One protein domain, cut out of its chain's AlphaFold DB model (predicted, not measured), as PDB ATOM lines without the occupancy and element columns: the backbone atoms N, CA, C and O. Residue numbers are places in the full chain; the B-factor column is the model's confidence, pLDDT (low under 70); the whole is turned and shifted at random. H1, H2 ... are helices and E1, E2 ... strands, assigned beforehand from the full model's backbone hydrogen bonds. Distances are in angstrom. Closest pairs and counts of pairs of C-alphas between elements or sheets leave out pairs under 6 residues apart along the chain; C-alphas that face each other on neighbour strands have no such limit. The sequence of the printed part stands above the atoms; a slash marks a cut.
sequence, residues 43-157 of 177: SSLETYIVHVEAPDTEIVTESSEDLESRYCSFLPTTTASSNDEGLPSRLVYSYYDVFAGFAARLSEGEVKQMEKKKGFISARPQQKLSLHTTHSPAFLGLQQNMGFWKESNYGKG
ATOM      1  N   SER A  43       0.577 -45.411  16.264       64.50
ATOM      2  CA  SER A  43       1.731 -44.920  17.020       64.50
ATOM      3  C   SER A  43       2.492 -46.049  17.725       64.50
ATOM      4  O   SER A  43       2.262 -46.340  18.902       64.50
ATOM      5  N   SER A  44       3.405 -46.708  17.017       84.88
ATOM      6  CA  SER A  44       4.335 -47.654  17.612       84.88
ATOM      7  C   SER A  44       5.383 -46.875  18.396       84.88
ATOM      8  O   SER A  44       5.995 -45.940  17.880       84.88
ATOM      9  N   LEU A  45       5.576 -47.250  19.659       91.25
ATOM     10  CA  LEU A  45       6.644 -46.691  20.476       91.25
ATOM     11  C   LEU A  45       7.973 -47.340  20.093       91.25
ATOM     12  O   LEU A  45       8.140 -48.550  20.271       91.25
ATOM     13  N   GLU A  46       8.924 -46.526  19.658       93.31
ATOM     14  CA  GLU A  46      10.313 -46.919  19.426       93.31
ATOM     15  C   GLU A  46      11.217 -46.294  20.488       93.31
ATOM     16  O   GLU A  46      10.836 -45.339  21.159       93.31
ATOM     17  N   THR A  47      12.417 -46.840  20.682       95.12
ATOM     18  CA  THR A  47      13.380 -46.218  21.602       95.12
ATOM     19  C   THR A  47      14.132 -45.124  20.867       95.12
ATOM     20  O   THR A  47      14.766 -45.401  19.852       95.12
ATOM     21  N   TYR A  48      14.083 -43.905  21.386       96.25
ATOM     22  CA  TYR A  48      14.845 -42.764  20.895       96.25
ATOM     23  C   TYR A  48      15.931 -42.398  21.897       96.25
ATOM     24  O   TYR A  48      15.687 -42.411  23.100       96.25
ATOM     25  N   ILE A  49      17.105 -42.035  21.388       96.75
ATOM     26  CA  ILE A  49      18.162 -41.363  22.142       96.75
ATOM     27  C   ILE A  49      17.934 -39.861  21.974       96.75
ATOM     28  O   ILE A  49      18.012 -39.348  20.854       96.75
ATOM     29  N   VAL A  50      17.640 -39.180  23.076       96.50
ATOM     30  CA  VAL A  50      17.334 -37.751  23.148       96.50
ATOM     31  C   VAL A  50      18.518 -37.016  23.766       96.50
ATOM     32  O   VAL A  50      18.990 -37.377  24.840       96.50
ATOM     33  N   HIS A  51      18.981 -35.974  23.086       95.50
ATOM     34  CA  HIS A  51      20.009 -35.050  23.548       95.50
ATOM     35  C   HIS A  51      19.341 -33.738  23.954       95.50
ATOM     36  O   HIS A  51      18.550 -33.171  23.187       95.50
ATOM     37  N   VAL A  52      19.678 -33.263  25.147       94.44
ATOM     38  CA  VAL A  52      19.190 -32.005  25.704       94.44
ATOM     39  C   VAL A  52      20.350 -31.106  26.113       94.44
ATOM     40  O   VAL A  52      21.482 -31.549  26.273       94.44
ATOM     41  N   GLU A  53      20.061 -29.826  26.265       91.44
ATOM     42  CA  GLU A  53      20.999 -28.832  26.761       91.44
ATOM     43  C   GLU A  53      21.472 -29.212  28.167       91.44
ATOM     44  O   GLU A  53      20.666 -29.488  29.066       91.44
ATOM     45  N   ALA A  54      22.792 -29.261  28.347       83.25
ATOM     46  CA  ALA A  54      23.393 -29.485  29.652       83.25
ATOM     47  C   ALA A  54      22.976 -28.357  30.614       83.25
ATOM     48  O   ALA A  54      22.750 -27.232  30.171       83.25
ATOM     49  N   PRO A  55      22.817 -28.638  31.917       71.94
ATOM     50  CA  PRO A  55      22.609 -27.564  32.881       71.94
ATOM     51  C   PRO A  55      23.810 -26.600  32.868       71.94
ATOM     52  O   PRO A  55      24.949 -27.032  32.708       71.94
ATOM     53  N   ASP A  56      23.548 -25.303  33.056       67.81
ATOM     54  CA  ASP A  56      24.574 -24.243  33.085       67.81
ATOM     55  C   ASP A  56      25.564 -24.391  34.256       67.81
ATOM     56  O   ASP A  56      26.598 -23.724  34.311       67.81
ATOM     57  N   THR A  57      25.247 -25.250  35.223       56.94
ATOM     58  CA  THR A  57      26.080 -25.525  36.386       56.94
ATOM     59  C   THR A  57      27.215 -26.468  36.006       56.94
ATOM     60  O   THR A  57      26.989 -27.632  35.675       56.94
ATOM     61  N   GLU A  58      28.448 -25.955  36.091       51.78
ATOM     62  CA  GLU A  58      29.671 -26.757  36.144       51.78
ATOM     63  C   GLU A  58      29.424 -28.005  36.993       51.78
ATOM     64  O   GLU A  58      28.938 -27.885  38.111       51.78
ATOM     65  N   ILE A  59      29.716 -29.169  36.413       53.09
ATOM     66  CA  ILE A  59      29.669 -30.540  36.944       53.09
ATOM     67  C   ILE A  59      29.755 -30.587  38.484       53.09
ATOM     68  O   ILE A  59      30.802 -30.856  39.070       53.09
ATOM     69  N   VAL A  60      28.636 -30.338  39.154       48.75
ATOM     70  CA  VAL A  60      28.449 -30.539  40.589       48.75
ATOM     71  C   VAL A  60      27.185 -31.361  40.697       48.75
ATOM     72  O   VAL A  60      26.093 -30.829  40.847       48.75
ATOM     73  N   THR A  61      27.375 -32.667  40.502       55.84
ATOM     74  CA  THR A  61      26.539 -33.750  41.030       55.84
ATOM     75  C   THR A  61      25.070 -33.365  41.227       55.84
ATOM     76  O   THR A  61      24.609 -33.263  42.366       55.84
ATOM     77  N   GLU A  62      24.327 -33.137  40.137       61.34
ATOM     78  CA  GLU A  62      22.870 -33.260  40.230       61.34
ATOM     79  C   GLU A  62      22.594 -34.680  40.738       61.34
ATOM     80  O   GLU A  62      23.221 -35.643  40.277       61.34
ATOM     81  N   SER A  63      21.736 -34.814  41.753       67.62
ATOM     82  CA  SER A  63      21.373 -36.142  42.233       67.62
ATOM     83  C   SER A  63      20.730 -36.921  41.079       67.62
ATOM     84  O   SER A  63      20.070 -36.340  40.213       67.62
ATOM     85  N   SER A  64      20.921 -38.242  41.050       69.94
ATOM     86  CA  SER A  64      20.310 -39.102  40.025       69.94
ATOM     87  C   SER A  64      18.795 -38.875  39.929       69.94
ATOM     88  O   SER A  64      18.228 -38.922  38.844       69.94
ATOM     89  N   GLU A  65      18.158 -38.582  41.063       72.00
ATOM     90  CA  GLU A  65      16.719 -38.353  41.198       72.00
ATOM     91  C   GLU A  65      16.285 -37.009  40.583       72.00
ATOM     92  O   GLU A  65      15.295 -36.953  39.847       72.00
ATOM     93  N   ASP A  66      17.044 -35.933  40.812       78.94
ATOM     94  CA  ASP A  66      16.747 -34.605  40.253       78.94
ATOM     95  C   ASP A  66      16.897 -34.588  38.727       78.94
ATOM     96  O   ASP A  66      16.081 -33.997  38.005       78.94
ATOM     97  N   LEU A  67      17.913 -35.288  38.225       82.06
ATOM     98  CA  LEU A  67      18.204 -35.373  36.799       82.06
ATOM     99  C   LEU A  67      17.170 -36.238  36.062       82.06
ATOM    100  O   LEU A  67      16.689 -35.856  34.990       82.06
ATOM    101  N   GLU A  68      16.740 -37.355  36.657       82.56
ATOM    102  CA  GLU A  68      15.633 -38.154  36.119       82.56
ATOM    103  C   GLU A  68      14.309 -37.390  36.120       82.56
ATOM    104  O   GLU A  68      13.575 -37.441  35.128       82.56
ATOM    105  N   SER A  69      14.020 -36.628  37.177       85.00
ATOM    106  CA  SER A  69      12.844 -35.752  37.242       85.00
ATOM    107  C   SER A  69      12.859 -34.717  36.111       85.00
ATOM    108  O   SER A  69      11.872 -34.542  35.380       85.00
ATOM    109  N   ARG A  70      14.020 -34.095  35.873       86.69
ATOM    110  CA  ARG A  70      14.220 -33.173  34.752       86.69
ATOM    111  C   ARG A  70      13.993 -33.858  33.403       86.69
ATOM    112  O   ARG A  70      13.280 -33.299  32.568       86.69
ATOM    113  N   TYR A  71      14.543 -35.047  33.167       90.75
ATOM    114  CA  TYR A  71      14.328 -35.779  31.910       90.75
ATOM    115  C   TYR A  71      12.875 -36.222  31.730       90.75
ATOM    116  O   TYR A  71      12.318 -36.079  30.638       90.75
ATOM    117  N   CYS A  72      12.203 -36.640  32.800       89.50
ATOM    118  CA  CYS A  72      10.776 -36.951  32.779       89.50
ATOM    119  C   CYS A  72       9.923 -35.748  32.352       89.50
ATOM    120  O   CYS A  72       8.908 -35.937  31.680       89.50
ATOM    121  N   SER A  73      10.349 -34.509  32.630       90.81
ATOM    122  CA  SER A  73       9.649 -33.305  32.154       90.81
ATOM    123  C   SER A  73       9.619 -33.175  30.621       90.81
ATOM    124  O   SER A  73       8.711 -32.542  30.065       90.81
ATOM    125  N   PHE A  74      10.557 -33.809  29.905       91.69
ATOM    126  CA  PHE A  74      10.541 -33.879  28.443       91.69
ATOM    127  C   PHE A  74       9.526 -34.896  27.924       91.69
ATOM    128  O   PHE A  74       9.022 -34.722  26.811       91.69
ATOM    129  N   LEU A  75       9.130 -35.878  28.729       91.06
ATOM    130  CA  LEU A  75       8.176 -36.901  28.324       91.06
ATOM    131  C   LEU A  75       6.728 -36.363  28.287       91.06
ATOM    132  O   LEU A  75       6.417 -35.313  28.863       91.06
ATOM    133  N   PRO A  76       5.822 -37.038  27.561       84.00
ATOM    134  CA  PRO A  76       4.400 -36.709  27.555       84.00
ATOM    135  C   PRO A  76       3.754 -36.901  28.937       84.00
ATOM    136  O   PRO A  76       4.039 -37.863  29.654       84.00
ATOM    137  N   THR A  77       2.833 -36.004  29.299       68.19
ATOM    138  CA  THR A  77       2.177 -35.965  30.620       68.19
ATOM    139  C   THR A  77       1.355 -37.216  30.931       68.19
ATOM    140  O   THR A  77       1.184 -37.548  32.100       68.19
ATOM    141  N   THR A  78       0.927 -37.969  29.912       59.56
ATOM    142  CA  THR A  78       0.238 -39.264  30.058       59.56
ATOM    143  C   THR A  78       1.060 -40.310  30.824       59.56
ATOM    144  O   THR A  78       0.531 -41.355  31.176       59.56
ATOM    145  N   THR A  79       2.341 -40.036  31.082       54.56
ATOM    146  CA  THR A  79       3.265 -40.902  31.829       54.56
ATOM    147  C   THR A  79       3.994 -40.222  32.985       54.56
ATOM    148  O   THR A  79       4.792 -40.869  33.649       54.56
ATOM    149  N   ALA A  80       3.737 -38.936  33.250       48.12
ATOM    150  CA  ALA A  80       4.445 -38.184  34.295       48.12
ATOM    151  C   ALA A  80       3.866 -38.401  35.708       48.12
ATOM    152  O   ALA A  80       4.440 -37.945  36.689       48.12
ATOM    153  N   SER A  81       2.727 -39.083  35.821       44.75
ATOM    154  CA  SER A  81       2.103 -39.411  37.101       44.75
ATOM    155  C   SER A  81       1.426 -40.762  36.992       44.75
ATOM    156  O   SER A  81       0.209 -40.852  36.844       44.75
ATOM    157  N   SER A  82       2.208 -41.825  37.066       45.97
ATOM    158  CA  SER A  82       1.633 -43.118  37.364       45.97
ATOM    159  C   SER A  82       2.561 -43.880  38.294       45.97
ATOM    160  O   SER A  82       3.380 -44.682  37.864       45.97
ATOM    161  N   ASN A  83       2.305 -43.708  39.590       47.66
ATOM    162  CA  ASN A  83       2.375 -44.804  40.556       47.66
ATOM    163  C   ASN A  83       1.331 -45.905  40.213       47.66
ATOM    164  O   ASN A  83       0.785 -46.533  41.115       47.66
ATOM    165  N   ASP A  84       0.983 -46.102  38.927       47.34
ATOM    166  CA  ASP A  84       0.277 -47.300  38.487       47.34
ATOM    167  C   ASP A  84       1.337 -48.381  38.388       47.34
ATOM    168  O   ASP A  84       2.189 -48.358  37.498       47.34
ATOM    169  N   GLU A  85       1.219 -49.350  39.280       50.84
ATOM    170  CA  GLU A  85       1.942 -50.622  39.372       50.84
ATOM    171  C   GLU A  85       1.821 -51.510  38.101       50.84
ATOM    172  O   GLU A  85       1.922 -52.734  38.173       50.84
ATOM    173  N   GLY A  86       1.559 -50.937  36.917       48.56
ATOM    174  CA  GLY A  86       1.228 -51.676  35.698       48.56
ATOM    175  C   GLY A  86       1.696 -51.088  34.362       48.56
ATOM    176  O   GLY A  86       1.620 -51.809  33.365       48.56
ATOM    177  N   LEU A  87       2.195 -49.843  34.284       51.72
ATOM    178  CA  LEU A  87       2.733 -49.299  33.025       51.72
ATOM    179  C   LEU A  87       4.271 -49.266  33.059       51.72
ATOM    180  O   LEU A  87       4.841 -48.656  33.962       51.72
ATOM    181  N   PRO A  88       4.976 -49.877  32.085       58.81
ATOM    182  CA  PRO A  88       6.429 -49.798  32.034       58.81
ATOM    183  C   PRO A  88       6.868 -48.342  31.856       58.81
ATOM    184  O   PRO A  88       6.349 -47.641  30.980       58.81
ATOM    185  N   SER A  89       7.846 -47.912  32.661       76.81
ATOM    186  CA  SER A  89       8.460 -46.588  32.535       76.81
ATOM    187  C   SER A  89       8.862 -46.328  31.080       76.81
ATOM    188  O   SER A  89       9.481 -47.171  30.423       76.81
ATOM    189  N   ARG A  90       8.473 -45.165  30.547       88.56
ATOM    190  CA  ARG A  90       8.893 -44.744  29.202       88.56
ATOM    191  C   ARG A  90      10.349 -44.308  29.175       88.56
ATOM    192  O   ARG A  90      10.943 -44.359  28.101       88.56
ATOM    193  N   LEU A  91      10.905 -43.901  30.315       90.88
ATOM    194  CA  LEU A  91      12.326 -43.625  30.465       90.88
ATOM    195  C   LEU A  91      13.068 -44.965  30.540       90.88
ATOM    196  O   LEU A  91      12.841 -45.761  31.446       90.88
ATOM    197  N   VAL A  92      13.914 -45.227  29.548       92.19
ATOM    198  CA  VAL A  92      14.689 -46.470  29.429       92.19
ATOM    199  C   VAL A  92      16.049 -46.318  30.098       92.19
ATOM    200  O   VAL A  92      16.533 -47.256  30.723       92.19
ATOM    201  N   TYR A  93      16.684 -45.157  29.925       90.88
ATOM    202  CA  TYR A  93      18.017 -44.891  30.453       90.88
ATOM    203  C   TYR A  93      18.289 -43.389  30.545       90.88
ATOM    204  O   TYR A  93      17.840 -42.636  29.682       90.88
ATOM    205  N   SER A  94      19.082 -42.973  31.525       90.50
ATOM    206  CA  SER A  94      19.580 -41.603  31.677       90.50
ATOM    207  C   SER A  94      21.092 -41.603  31.472       90.50
ATOM    208  O   SER A  94      21.800 -42.383  32.106       90.50
ATOM    209  N   TYR A  95      21.592 -40.760  30.570       89.81
ATOM    210  CA  TYR A  95      23.026 -40.584  30.359       89.81
ATOM    211  C   TYR A  95      23.543 -39.507  31.317       89.81
ATOM    212  O   TYR A  95      23.013 -38.394  31.347       89.81
ATOM    213  N   TYR A  96      24.568 -39.865  32.094       78.81
ATOM    214  CA  TYR A  96      25.163 -39.008  33.126       78.81
ATOM    215  C   TYR A  96      26.545 -38.483  32.713       78.81
ATOM    216  O   TYR A  96      26.806 -37.291  32.818       78.81
ATOM    217  N   ASP A  97      27.413 -39.356  32.191       79.69
ATOM    218  CA  ASP A  97      28.832 -39.015  31.994       79.69
ATOM    219  C   ASP A  97      29.181 -38.559  30.571       79.69
ATOM    220  O   ASP A  97      30.069 -37.738  30.359       79.69
ATOM    221  N   VAL A  98      28.522 -39.144  29.569       81.06
ATOM    222  CA  VAL A  98      28.960 -39.056  28.164       81.06
ATOM    223  C   VAL A  98      28.351 -37.881  27.403       81.06
ATOM    224  O   VAL A  98      28.969 -37.370  26.472       81.06
ATOM    225  N   PHE A  99      27.138 -37.473  27.773       87.81
ATOM    226  CA  PHE A  99      26.441 -36.276  27.302       87.81
ATOM    227  C   PHE A  99      25.163 -36.086  28.130       87.81
ATOM    228  O   PHE A  99      24.684 -37.034  28.755       87.81
ATOM    229  N   ALA A 100      24.577 -34.889  28.086       91.38
ATOM    230  CA  ALA A 100      23.288 -34.613  28.713       91.38
ATOM    231  C   ALA A 100      22.141 -35.183  27.862       91.38
ATOM    232  O   ALA A 100      21.796 -34.657  26.802       91.38
ATOM    233  N   GLY A 101      21.527 -36.276  28.293       93.69
ATOM    234  CA  GLY A 101      20.415 -36.859  27.556       93.69
ATOM    235  C   GLY A 101      19.870 -38.139  28.153       93.69
ATOM    236  O   GLY A 101      20.335 -38.625  29.181       93.69
ATOM    237  N   PHE A 102      18.884 -38.716  27.475       94.50
ATOM    238  CA  PHE A 102      18.199 -39.925  27.921       94.50
ATOM    239  C   PHE A 102      17.729 -40.784  26.747       94.50
ATOM    240  O   PHE A 102      17.612 -40.318  25.616       94.50
ATOM    241  N   ALA A 103      17.449 -42.055  27.015       94.94
ATOM    242  CA  ALA A 103      16.758 -42.953  26.107       94.94
ATOM    243  C   ALA A 103      15.313 -43.144  26.576       94.94
ATOM    244  O   ALA A 103      15.075 -43.427  27.751       94.94
ATOM    245  N   ALA A 104      14.343 -43.017  25.671       94.88
ATOM    246  CA  ALA A 104      12.932 -43.195  26.005       94.88
ATOM    247  C   ALA A 104      12.126 -43.851  24.884       94.88
ATOM    248  O   ALA A 104      12.441 -43.707  23.702       94.88
ATOM    249  N   ARG A 105      11.056 -44.552  25.265       93.62
ATOM    250  CA  ARG A 105      10.068 -45.113  24.338       93.62
ATOM    251  C   ARG A 105       9.079 -44.032  23.913       93.62
ATOM    252  O   ARG A 105       8.263 -43.599  24.726       93.62
ATOM    253  N   LEU A 106       9.151 -43.625  22.651       93.31
ATOM    254  CA  LEU A 106       8.390 -42.519  22.078       93.31
ATOM    255  C   LEU A 106       7.848 -42.905  20.700       93.31
ATOM    256  O   LEU A 106       8.470 -43.658  19.950       93.31
ATOM    257  N   SER A 107       6.689 -42.365  20.360       93.69
ATOM    258  CA  SER A 107       6.197 -42.316  18.988       93.69
ATOM    259  C   SER A 107       6.805 -41.122  18.249       93.69
ATOM    260  O   SER A 107       7.193 -40.124  18.857       93.69
ATOM    261  N   GLU A 108       6.823 -41.179  16.919       93.56
ATOM    262  CA  GLU A 108       7.300 -40.066  16.085       93.56
ATOM    263  C   GLU A 108       6.540 -38.756  16.378       93.56
ATOM    264  O   GLU A 108       7.124 -37.674  16.424       93.56
ATOM    265  N   GLY A 109       5.230 -38.847  16.641       93.19
ATOM    266  CA  GLY A 109       4.412 -37.698  17.027       93.19
ATOM    267  C   GLY A 109       4.834 -37.081  18.364       93.19
ATOM    268  O   GLY A 109       4.873 -35.857  18.484       93.19
ATOM    269  N   GLU A 110       5.197 -37.904  19.351       93.69
ATOM    270  CA  GLU A 110       5.705 -37.433  20.646       93.69
ATOM    271  C   GLU A 110       7.086 -36.780  20.503       93.69
ATOM    272  O   GLU A 110       7.336 -35.756  21.137       93.69
ATOM    273  N   VAL A 111       7.951 -37.297  19.623       95.19
ATOM    274  CA  VAL A 111       9.245 -36.665  19.306       95.19
ATOM    275  C   VAL A 111       9.035 -35.281  18.683       95.19
ATOM    276  O   VAL A 111       9.575 -34.302  19.191       95.19
ATOM    277  N   LYS A 112       8.153 -35.157  17.680       95.00
ATOM    278  CA  LYS A 112       7.799 -33.861  17.056       95.00
ATOM    279  C   LYS A 112       7.210 -32.849  18.041       95.00
ATOM    280  O   LYS A 112       7.284 -31.637  17.835       95.00
ATOM    281  N   GLN A 113       6.555 -33.319  19.100       93.81
ATOM    282  CA  GLN A 113       6.085 -32.448  20.176       93.81
ATOM    283  C   GLN A 113       7.226 -32.047  21.116       93.81
ATOM    284  O   GLN A 113       7.297 -30.886  21.520       93.81
ATOM    285  N   MET A 114       8.120 -32.983  21.438       94.50
ATOM    286  CA  MET A 114       9.290 -32.755  22.286       94.50
ATOM    287  C   MET A 114      10.270 -31.749  21.675       94.50
ATOM    288  O   MET A 114      10.816 -30.938  22.416       94.50
ATOM    289  N   GLU A 115      10.411 -31.726  20.347       95.25
ATOM    290  CA  GLU A 115      11.226 -30.749  19.601       95.25
ATOM    291  C   GLU A 115      10.909 -29.285  19.944       95.25
ATOM    292  O   GLU A 115      11.745 -28.401  19.786       95.25
ATOM    293  N   LYS A 116       9.694 -29.013  20.429       95.19
ATOM    294  CA  LYS A 116       9.230 -27.666  20.787       95.19
ATOM    295  C   LYS A 116       9.590 -27.272  22.221       95.19
ATOM    296  O   LYS A 116       9.339 -26.133  22.616       95.19
ATOM    297  N   LYS A 117      10.105 -28.202  23.033       93.94
ATOM    298  CA  LYS A 117      10.467 -27.950  24.432       93.94
ATOM    299  C   LYS A 117      11.809 -27.221  24.506       93.94
ATOM    300  O   LYS A 117      12.751 -27.542  23.787       93.94
ATOM    301  N   LYS A 118      11.906 -26.247  25.417       93.75
ATOM    302  CA  LYS A 118      13.165 -25.544  25.695       93.75
ATOM    303  C   LYS A 118      14.226 -26.550  26.153       93.75
ATOM    304  O   LYS A 118      13.932 -27.420  26.966       93.75
ATOM    305  N   GLY A 119      15.446 -26.404  25.642       92.44
ATOM    306  CA  GLY A 119      16.569 -27.282  25.963       92.44
ATOM    307  C   GLY A 119      16.577 -28.595  25.179       92.44
ATOM    308  O   GLY A 119      17.465 -29.406  25.397       92.44
ATOM    309  N   PHE A 120      15.634 -28.841  24.264       95.69
ATOM    310  CA  PHE A 120      15.767 -29.942  23.310       95.69
ATOM    311  C   PHE A 120      16.853 -29.619  22.273       95.69
ATOM    312  O   PHE A 120      16.850 -28.529  21.704       95.69
ATOM    313  N   ILE A 121      17.750 -30.572  21.997       96.31
ATOM    314  CA  ILE A 121      18.772 -30.439  20.947       96.31
ATOM    315  C   ILE A 121      18.456 -31.364  19.773       96.31
ATOM    316  O   ILE A 121      18.394 -30.921  18.628       96.31
ATOM    317  N   SER A 122      18.295 -32.663  20.032       97.00
ATOM    318  CA  SER A 122      18.002 -33.647  18.983       97.00
ATOM    319  C   SER A 122      17.422 -34.935  19.557       97.00
ATOM    320  O   SER A 122      17.642 -35.261  20.721       97.00
ATOM    321  N   ALA A 123      16.725 -35.702  18.722       97.38
ATOM    322  CA  ALA A 123      16.310 -37.063  19.026       97.38
ATOM    323  C   ALA A 123      16.551 -37.950  17.808       97.38
ATOM    324  O   ALA A 123      16.300 -37.545  16.673       97.38
ATOM    325  N   ARG A 124      17.036 -39.168  18.038       96.19
ATOM    326  CA  ARG A 124      17.258 -40.157  16.977       96.19
ATOM    327  C   ARG A 124      16.810 -41.546  17.418       96.19
ATOM    328  O   ARG A 124      17.015 -41.875  18.587       96.19
ATOM    329  N   PRO A 125      16.258 -42.376  16.519       95.81
ATOM    330  CA  PRO A 125      15.961 -43.765  16.842       95.81
ATOM    331  C   PRO A 125      17.222 -44.500  17.308       95.81
ATOM    332  O   PRO A 125      18.303 -44.347  16.730       95.81
ATOM    333  N   GLN A 126      17.094 -45.306  18.357       93.69
ATOM    334  CA  GLN A 126      18.160 -46.179  18.820       93.69
ATOM    335  C   GLN A 126      18.409 -47.267  17.776       93.69
ATOM    336  O   GLN A 126      17.518 -48.040  17.430       93.69
ATOM    337  N   GLN A 127      19.656 -47.374  17.330       90.44
ATOM    338  CA  GLN A 127      20.098 -48.431  16.431       90.44
ATOM    339  C   GLN A 127      20.931 -49.447  17.207       90.44
ATOM    340  O   GLN A 127      21.877 -49.086  17.907       90.44
ATOM    341  N   LYS A 128      20.581 -50.729  17.085       82.50
ATOM    342  CA  LYS A 128      21.434 -51.825  17.554       82.50
ATOM    343  C   LYS A 128      22.396 -52.185  16.430       82.50
ATOM    344  O   LYS A 128      21.953 -52.569  15.351       82.50
ATOM    345  N   LEU A 129      23.690 -52.055  16.688       79.00
ATOM    346  CA  LEU A 129      24.736 -52.466  15.758       79.00
ATOM    347  C   LEU A 129      25.245 -53.850  16.161       79.00
ATOM    348  O   LEU A 129      25.533 -54.093  17.331       79.00
ATOM    349  N   SER A 130      25.341 -54.756  15.193       74.56
ATOM    350  CA  SER A 130      25.975 -56.058  15.383       74.56
ATOM    351  C   SER A 130      27.473 -55.939  15.121       74.56
ATOM    352  O   SER A 130      27.890 -55.316  14.146       74.56
ATOM    353  N   LEU A 131      28.287 -56.550  15.982       71.38
ATOM    354  CA  LEU A 131      29.726 -56.632  15.755       71.38
ATOM    355  C   LEU A 131      29.989 -57.560  14.566       71.38
ATOM    356  O   LEU A 131      29.699 -58.754  14.620       71.38
ATOM    357  N   HIS A 132      30.554 -57.012  13.496       65.12
ATOM    358  CA  HIS A 132      31.112 -57.807  12.412       65.12
ATOM    359  C   HIS A 132      32.593 -58.045  12.710       65.12
ATOM    360  O   HIS A 132      33.406 -57.128  12.617       65.12
ATOM    361  N   THR A 133      32.961 -59.270  13.087       60.59
ATOM    362  CA  THR A 133      34.367 -59.653  13.256       60.59
ATOM    363  C   THR A 133      34.879 -60.280  11.962       60.59
ATOM    364  O   THR A 133      34.543 -61.409  11.629       60.59
ATOM    365  N   THR A 134      35.720 -59.570  11.210       51.62
ATOM    366  CA  THR A 134      36.570 -60.198  10.185       51.62
ATOM    367  C   THR A 134      37.879 -59.417  10.107       51.62
ATOM    368  O   THR A 134      37.850 -58.230   9.823       51.62
ATOM    369  N   HIS A 135      39.007 -60.050  10.460       56.94
ATOM    370  CA  HIS A 135      40.391 -59.553  10.331       56.94
ATOM    371  C   HIS A 135      40.543 -58.042  10.045       56.94
ATOM    372  O   HIS A 135      40.683 -57.633   8.890       56.94
ATOM    373  N   SER A 136      40.554 -57.218  11.098       62.72
ATOM    374  CA  SER A 136      40.452 -55.751  11.030       62.72
ATOM    375  C   SER A 136      41.391 -55.063  10.022       62.72
ATOM    376  O   SER A 136      40.937 -54.140   9.351       62.72
ATOM    377  N   PRO A 137      42.655 -55.496   9.811       62.91
ATOM    378  CA  PRO A 137      43.498 -54.893   8.777       62.91
ATOM    379  C   PRO A 137      43.036 -55.214   7.349       62.91
ATOM    380  O   PRO A 137      43.060 -54.343   6.487       62.91
ATOM    381  N   ALA A 138      42.594 -56.446   7.081       65.56
ATOM    382  CA  ALA A 138      42.140 -56.854   5.751       65.56
ATOM    383  C   ALA A 138      40.761 -56.267   5.417       65.56
ATOM    384  O   ALA A 138      40.565 -55.775   4.309       65.56
ATOM    385  N   PHE A 139      39.843 -56.253   6.388       66.44
ATOM    386  CA  PHE A 139      38.522 -55.630   6.256       66.44
ATOM    387  C   PHE A 139      38.614 -54.128   5.955       66.44
ATOM    388  O   PHE A 139      37.872 -53.616   5.122       66.44
ATOM    389  N   LEU A 140      39.569 -53.432   6.578       68.06
ATOM    390  CA  LEU A 140      39.829 -52.012   6.330       68.06
ATOM    391  C   LEU A 140      40.732 -51.751   5.107       68.06
ATOM    392  O   LEU A 140      41.086 -50.604   4.846       68.06
ATOM    393  N   GLY A 141      41.147 -52.788   4.365       66.06
ATOM    394  CA  GLY A 141      42.033 -52.636   3.202       66.06
ATOM    395  C   GLY A 141      43.429 -52.092   3.542       66.06
ATOM    396  O   GLY A 141      44.092 -51.483   2.699       66.06
ATOM    397  N   LEU A 142      43.883 -52.293   4.780       70.00
ATOM    398  CA  LEU A 142      45.152 -51.810   5.319       70.00
ATOM    399  C   LEU A 142      46.303 -52.774   4.981       70.00
ATOM    400  O   LEU A 142      46.934 -53.339   5.873       70.00
ATOM    401  N   GLN A 143      46.621 -52.948   3.697       69.88
ATOM    402  CA  GLN A 143      47.770 -53.754   3.261       69.88
ATOM    403  C   GLN A 143      49.056 -52.909   3.182       69.88
ATOM    404  O   GLN A 143      49.043 -51.766   2.738       69.88
ATOM    405  N   GLN A 144      50.202 -53.435   3.622       64.00
ATOM    406  CA  GLN A 144      51.463 -52.695   3.478       64.00
ATOM    407  C   GLN A 144      51.772 -52.460   1.991       64.00
ATOM    408  O   GLN A 144      51.729 -53.386   1.186       64.00
ATOM    409  N   ASN A 145      52.104 -51.214   1.641       65.50
ATOM    410  CA  ASN A 145      52.482 -50.763   0.294       65.50
ATOM    411  C   ASN A 145      51.388 -50.825  -0.795       65.50
ATOM    412  O   ASN A 145      51.674 -50.442  -1.929       65.50
ATOM    413  N   MET A 146      50.149 -51.222  -0.474       66.88
ATOM    414  CA  MET A 146      48.983 -51.149  -1.368       66.88
ATOM    415  C   MET A 146      47.703 -50.792  -0.589       66.88
ATOM    416  O   MET A 146      47.528 -51.214   0.546       66.88
ATOM    417  N   GLY A 147      46.784 -50.033  -1.192       65.75
ATOM    418  CA  GLY A 147      45.489 -49.702  -0.579       65.75
ATOM    419  C   GLY A 147      45.464 -48.410   0.252       65.75
ATOM    420  O   GLY A 147      46.227 -47.472   0.006       65.75
ATOM    421  N   PHE A 148      44.562 -48.361   1.239       71.88
ATOM    422  CA  PHE A 148      44.070 -47.135   1.895       71.88
ATOM    423  C   PHE A 148      45.138 -46.309   2.643       71.88
ATOM    424  O   PHE A 148      44.925 -45.132   2.916       71.88
ATOM    425  N   TRP A 149      46.312 -46.865   2.961       75.81
ATOM    426  CA  TRP A 149      47.356 -46.174   3.735       75.81
ATOM    427  C   TRP A 149      47.858 -44.876   3.095       75.81
ATOM    428  O   TRP A 149      47.964 -43.862   3.777       75.81
ATOM    429  N   LYS A 150      48.159 -44.878   1.790       76.56
ATOM    430  CA  LYS A 150      48.645 -43.665   1.112       76.56
ATOM    431  C   LYS A 150      47.514 -42.655   0.898       76.56
ATOM    432  O   LYS A 150      47.721 -41.460   1.077       76.56
ATOM    433  N   GLU A 151      46.325 -43.140   0.546       76.94
ATOM    434  CA  GLU A 151      45.136 -42.317   0.276       76.94
ATOM    435  C   GLU A 151      44.594 -41.638   1.539       76.94
ATOM    436  O   GLU A 151      44.153 -40.494   1.490       76.94
ATOM    437  N   SER A 152      44.706 -42.298   2.691       76.75
ATOM    438  CA  SER A 152      44.328 -41.756   4.002       76.75
ATOM    439  C   SER A 152      45.400 -40.882   4.653       76.75
ATOM    440  O   SER A 152      45.284 -40.545   5.832       76.75
ATOM    441  N   ASN A 153      46.469 -40.534   3.927       83.50
ATOM    442  CA  ASN A 153      47.623 -39.817   4.471       83.50
ATOM    443  C   ASN A 153      48.200 -40.508   5.722       83.50
ATOM    444  O   ASN A 153      48.522 -39.862   6.720       83.50
ATOM    445  N   TYR A 154      48.265 -41.840   5.679       79.50
ATOM    446  CA  TYR A 154      48.715 -42.708   6.764       79.50
ATOM    447  C   TYR A 154      47.940 -42.504   8.075       79.50
ATOM    448  O   TYR A 154      48.488 -42.677   9.161       79.50
ATOM    449  N   GLY A 155      46.666 -42.112   7.977       79.31
ATOM    450  CA  GLY A 155      45.821 -41.829   9.135       79.31
ATOM    451  C   GLY A 155      46.163 -40.519   9.847       79.31
ATOM    452  O   GLY A 155      45.781 -40.338  11.002       79.31
ATOM    453  N   LYS A 156      46.875 -39.583   9.201       83.06
ATOM    454  CA  LYS A 156      47.185 -38.281   9.811       83.06
ATOM    455  C   LYS A 156      45.892 -37.544  10.177       83.06
ATOM    456  O   LYS A 156      45.125 -37.154   9.302       83.06
ATOM    457  N   GLY A 157      45.697 -37.306  11.474       81.06
ATOM    458  CA  GLY A 157      44.498 -36.656  12.012       81.06
ATOM    459  C   GLY A 157      43.318 -37.603  12.255       81.06
ATOM    460  O   GLY A 157      42.240 -37.131  12.600       81.06
TER     461      GLY A 157
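What this domain is: This is residues 43 to 157 of the 177 residues of a protein of Coffea canephora (UniProt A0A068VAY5). A small, strongly twisted sheet of four antiparallel strands, in the order E2, E3, E1, E4, has the helix H1 over E2 and E3 and the short helix H2 packed by the edge strand E4. From E4 a thin arm, residues 128 to 139, sticks out and leads to a small, loosely built head with the short helix H4, far from the sheet; H3 is the last part of the arm. The printed part has 115 residues, with four named helices and four named strands in the order E1, H1, E2, E3, H2, E4, H3, H4; the class is mixed, helices and strands, with under half of the residues in named elements. The whole is only just extended, close to loose, with a radius of gyration of the C-alphas of 20.4 A, and spans 64 by 37 by 26 A, the arm and head making the length.

How they stand to each other: In the sheet, E1, residues 46 to 52, is an inner strand. Its neighbour E3, residues 101 to 106, is antiparallel to it at 150 degrees, with N 48 and O 104 2.8 A apart, within hydrogen-bond range. Its other neighbour, the edge strand E4, residues 120 to 125, is antiparallel at 155 degrees, with N 49 and O 124 at 2.8 A. The edge strand E2, residues 91 to 95, forms a hairpin with E3, with N 95 and O 101 at 2.8 A. H1, residues 64 to 72, is on the sheet at a height of 9.3 A, over E3 and, only just, E2, on which 3 of its C-alphas fall; it runs slantwise to the strands, at 47 degrees to E3 on the local plane. The closest C-alphas of H1 and E2 are those of Glu 68 and Ser 94, 6.9 A apart. H2, residues 108 to 114, is on the sheet at a height of 7.3 A, over none of its strands, but only just, with 2 of its C-alphas falling on E1. The closest C-alphas of H2 and E4, those of Val 111 and Ala 123, are 7.1 A apart. E1, H1, E2 and E3, H2, E4 are split strand-helix-strand units, two strands running the same way with another between them, each with a right-handed crossover. H3, residues 136 to 139, and H4, residues 148 to 151, are apart from each other and not on the sheet. Every O i to N i+4 pair is within hydrogen-bond range in H1 and H2; H3 and H4 are too short for such a pair.

Where its parts are: E1 begins at C-alpha 46, (10.313, -46.919, 19.426), and is 18.5 A long; E4 is 15.3 A, E3 14.4 A, H1 12.2 A, E2 11.1 A and H2 9.8 A. H3 and H4 are 5.2 A each, and H4 ends at C-alpha 151, (45.136, -42.317, 0.276).

The domain as a whole: The C-alphas farthest apart, those of Asp 84 and Asn 145, are 64.8 A apart. The printed part has no cut; the links E1 to H1 and H1 to E2 are long. The mean pLDDT of the printed part is 78.7, with residue 43 and residues 56 to 64, 77 to 88, 132 to 141 and 143 to 147 under 70.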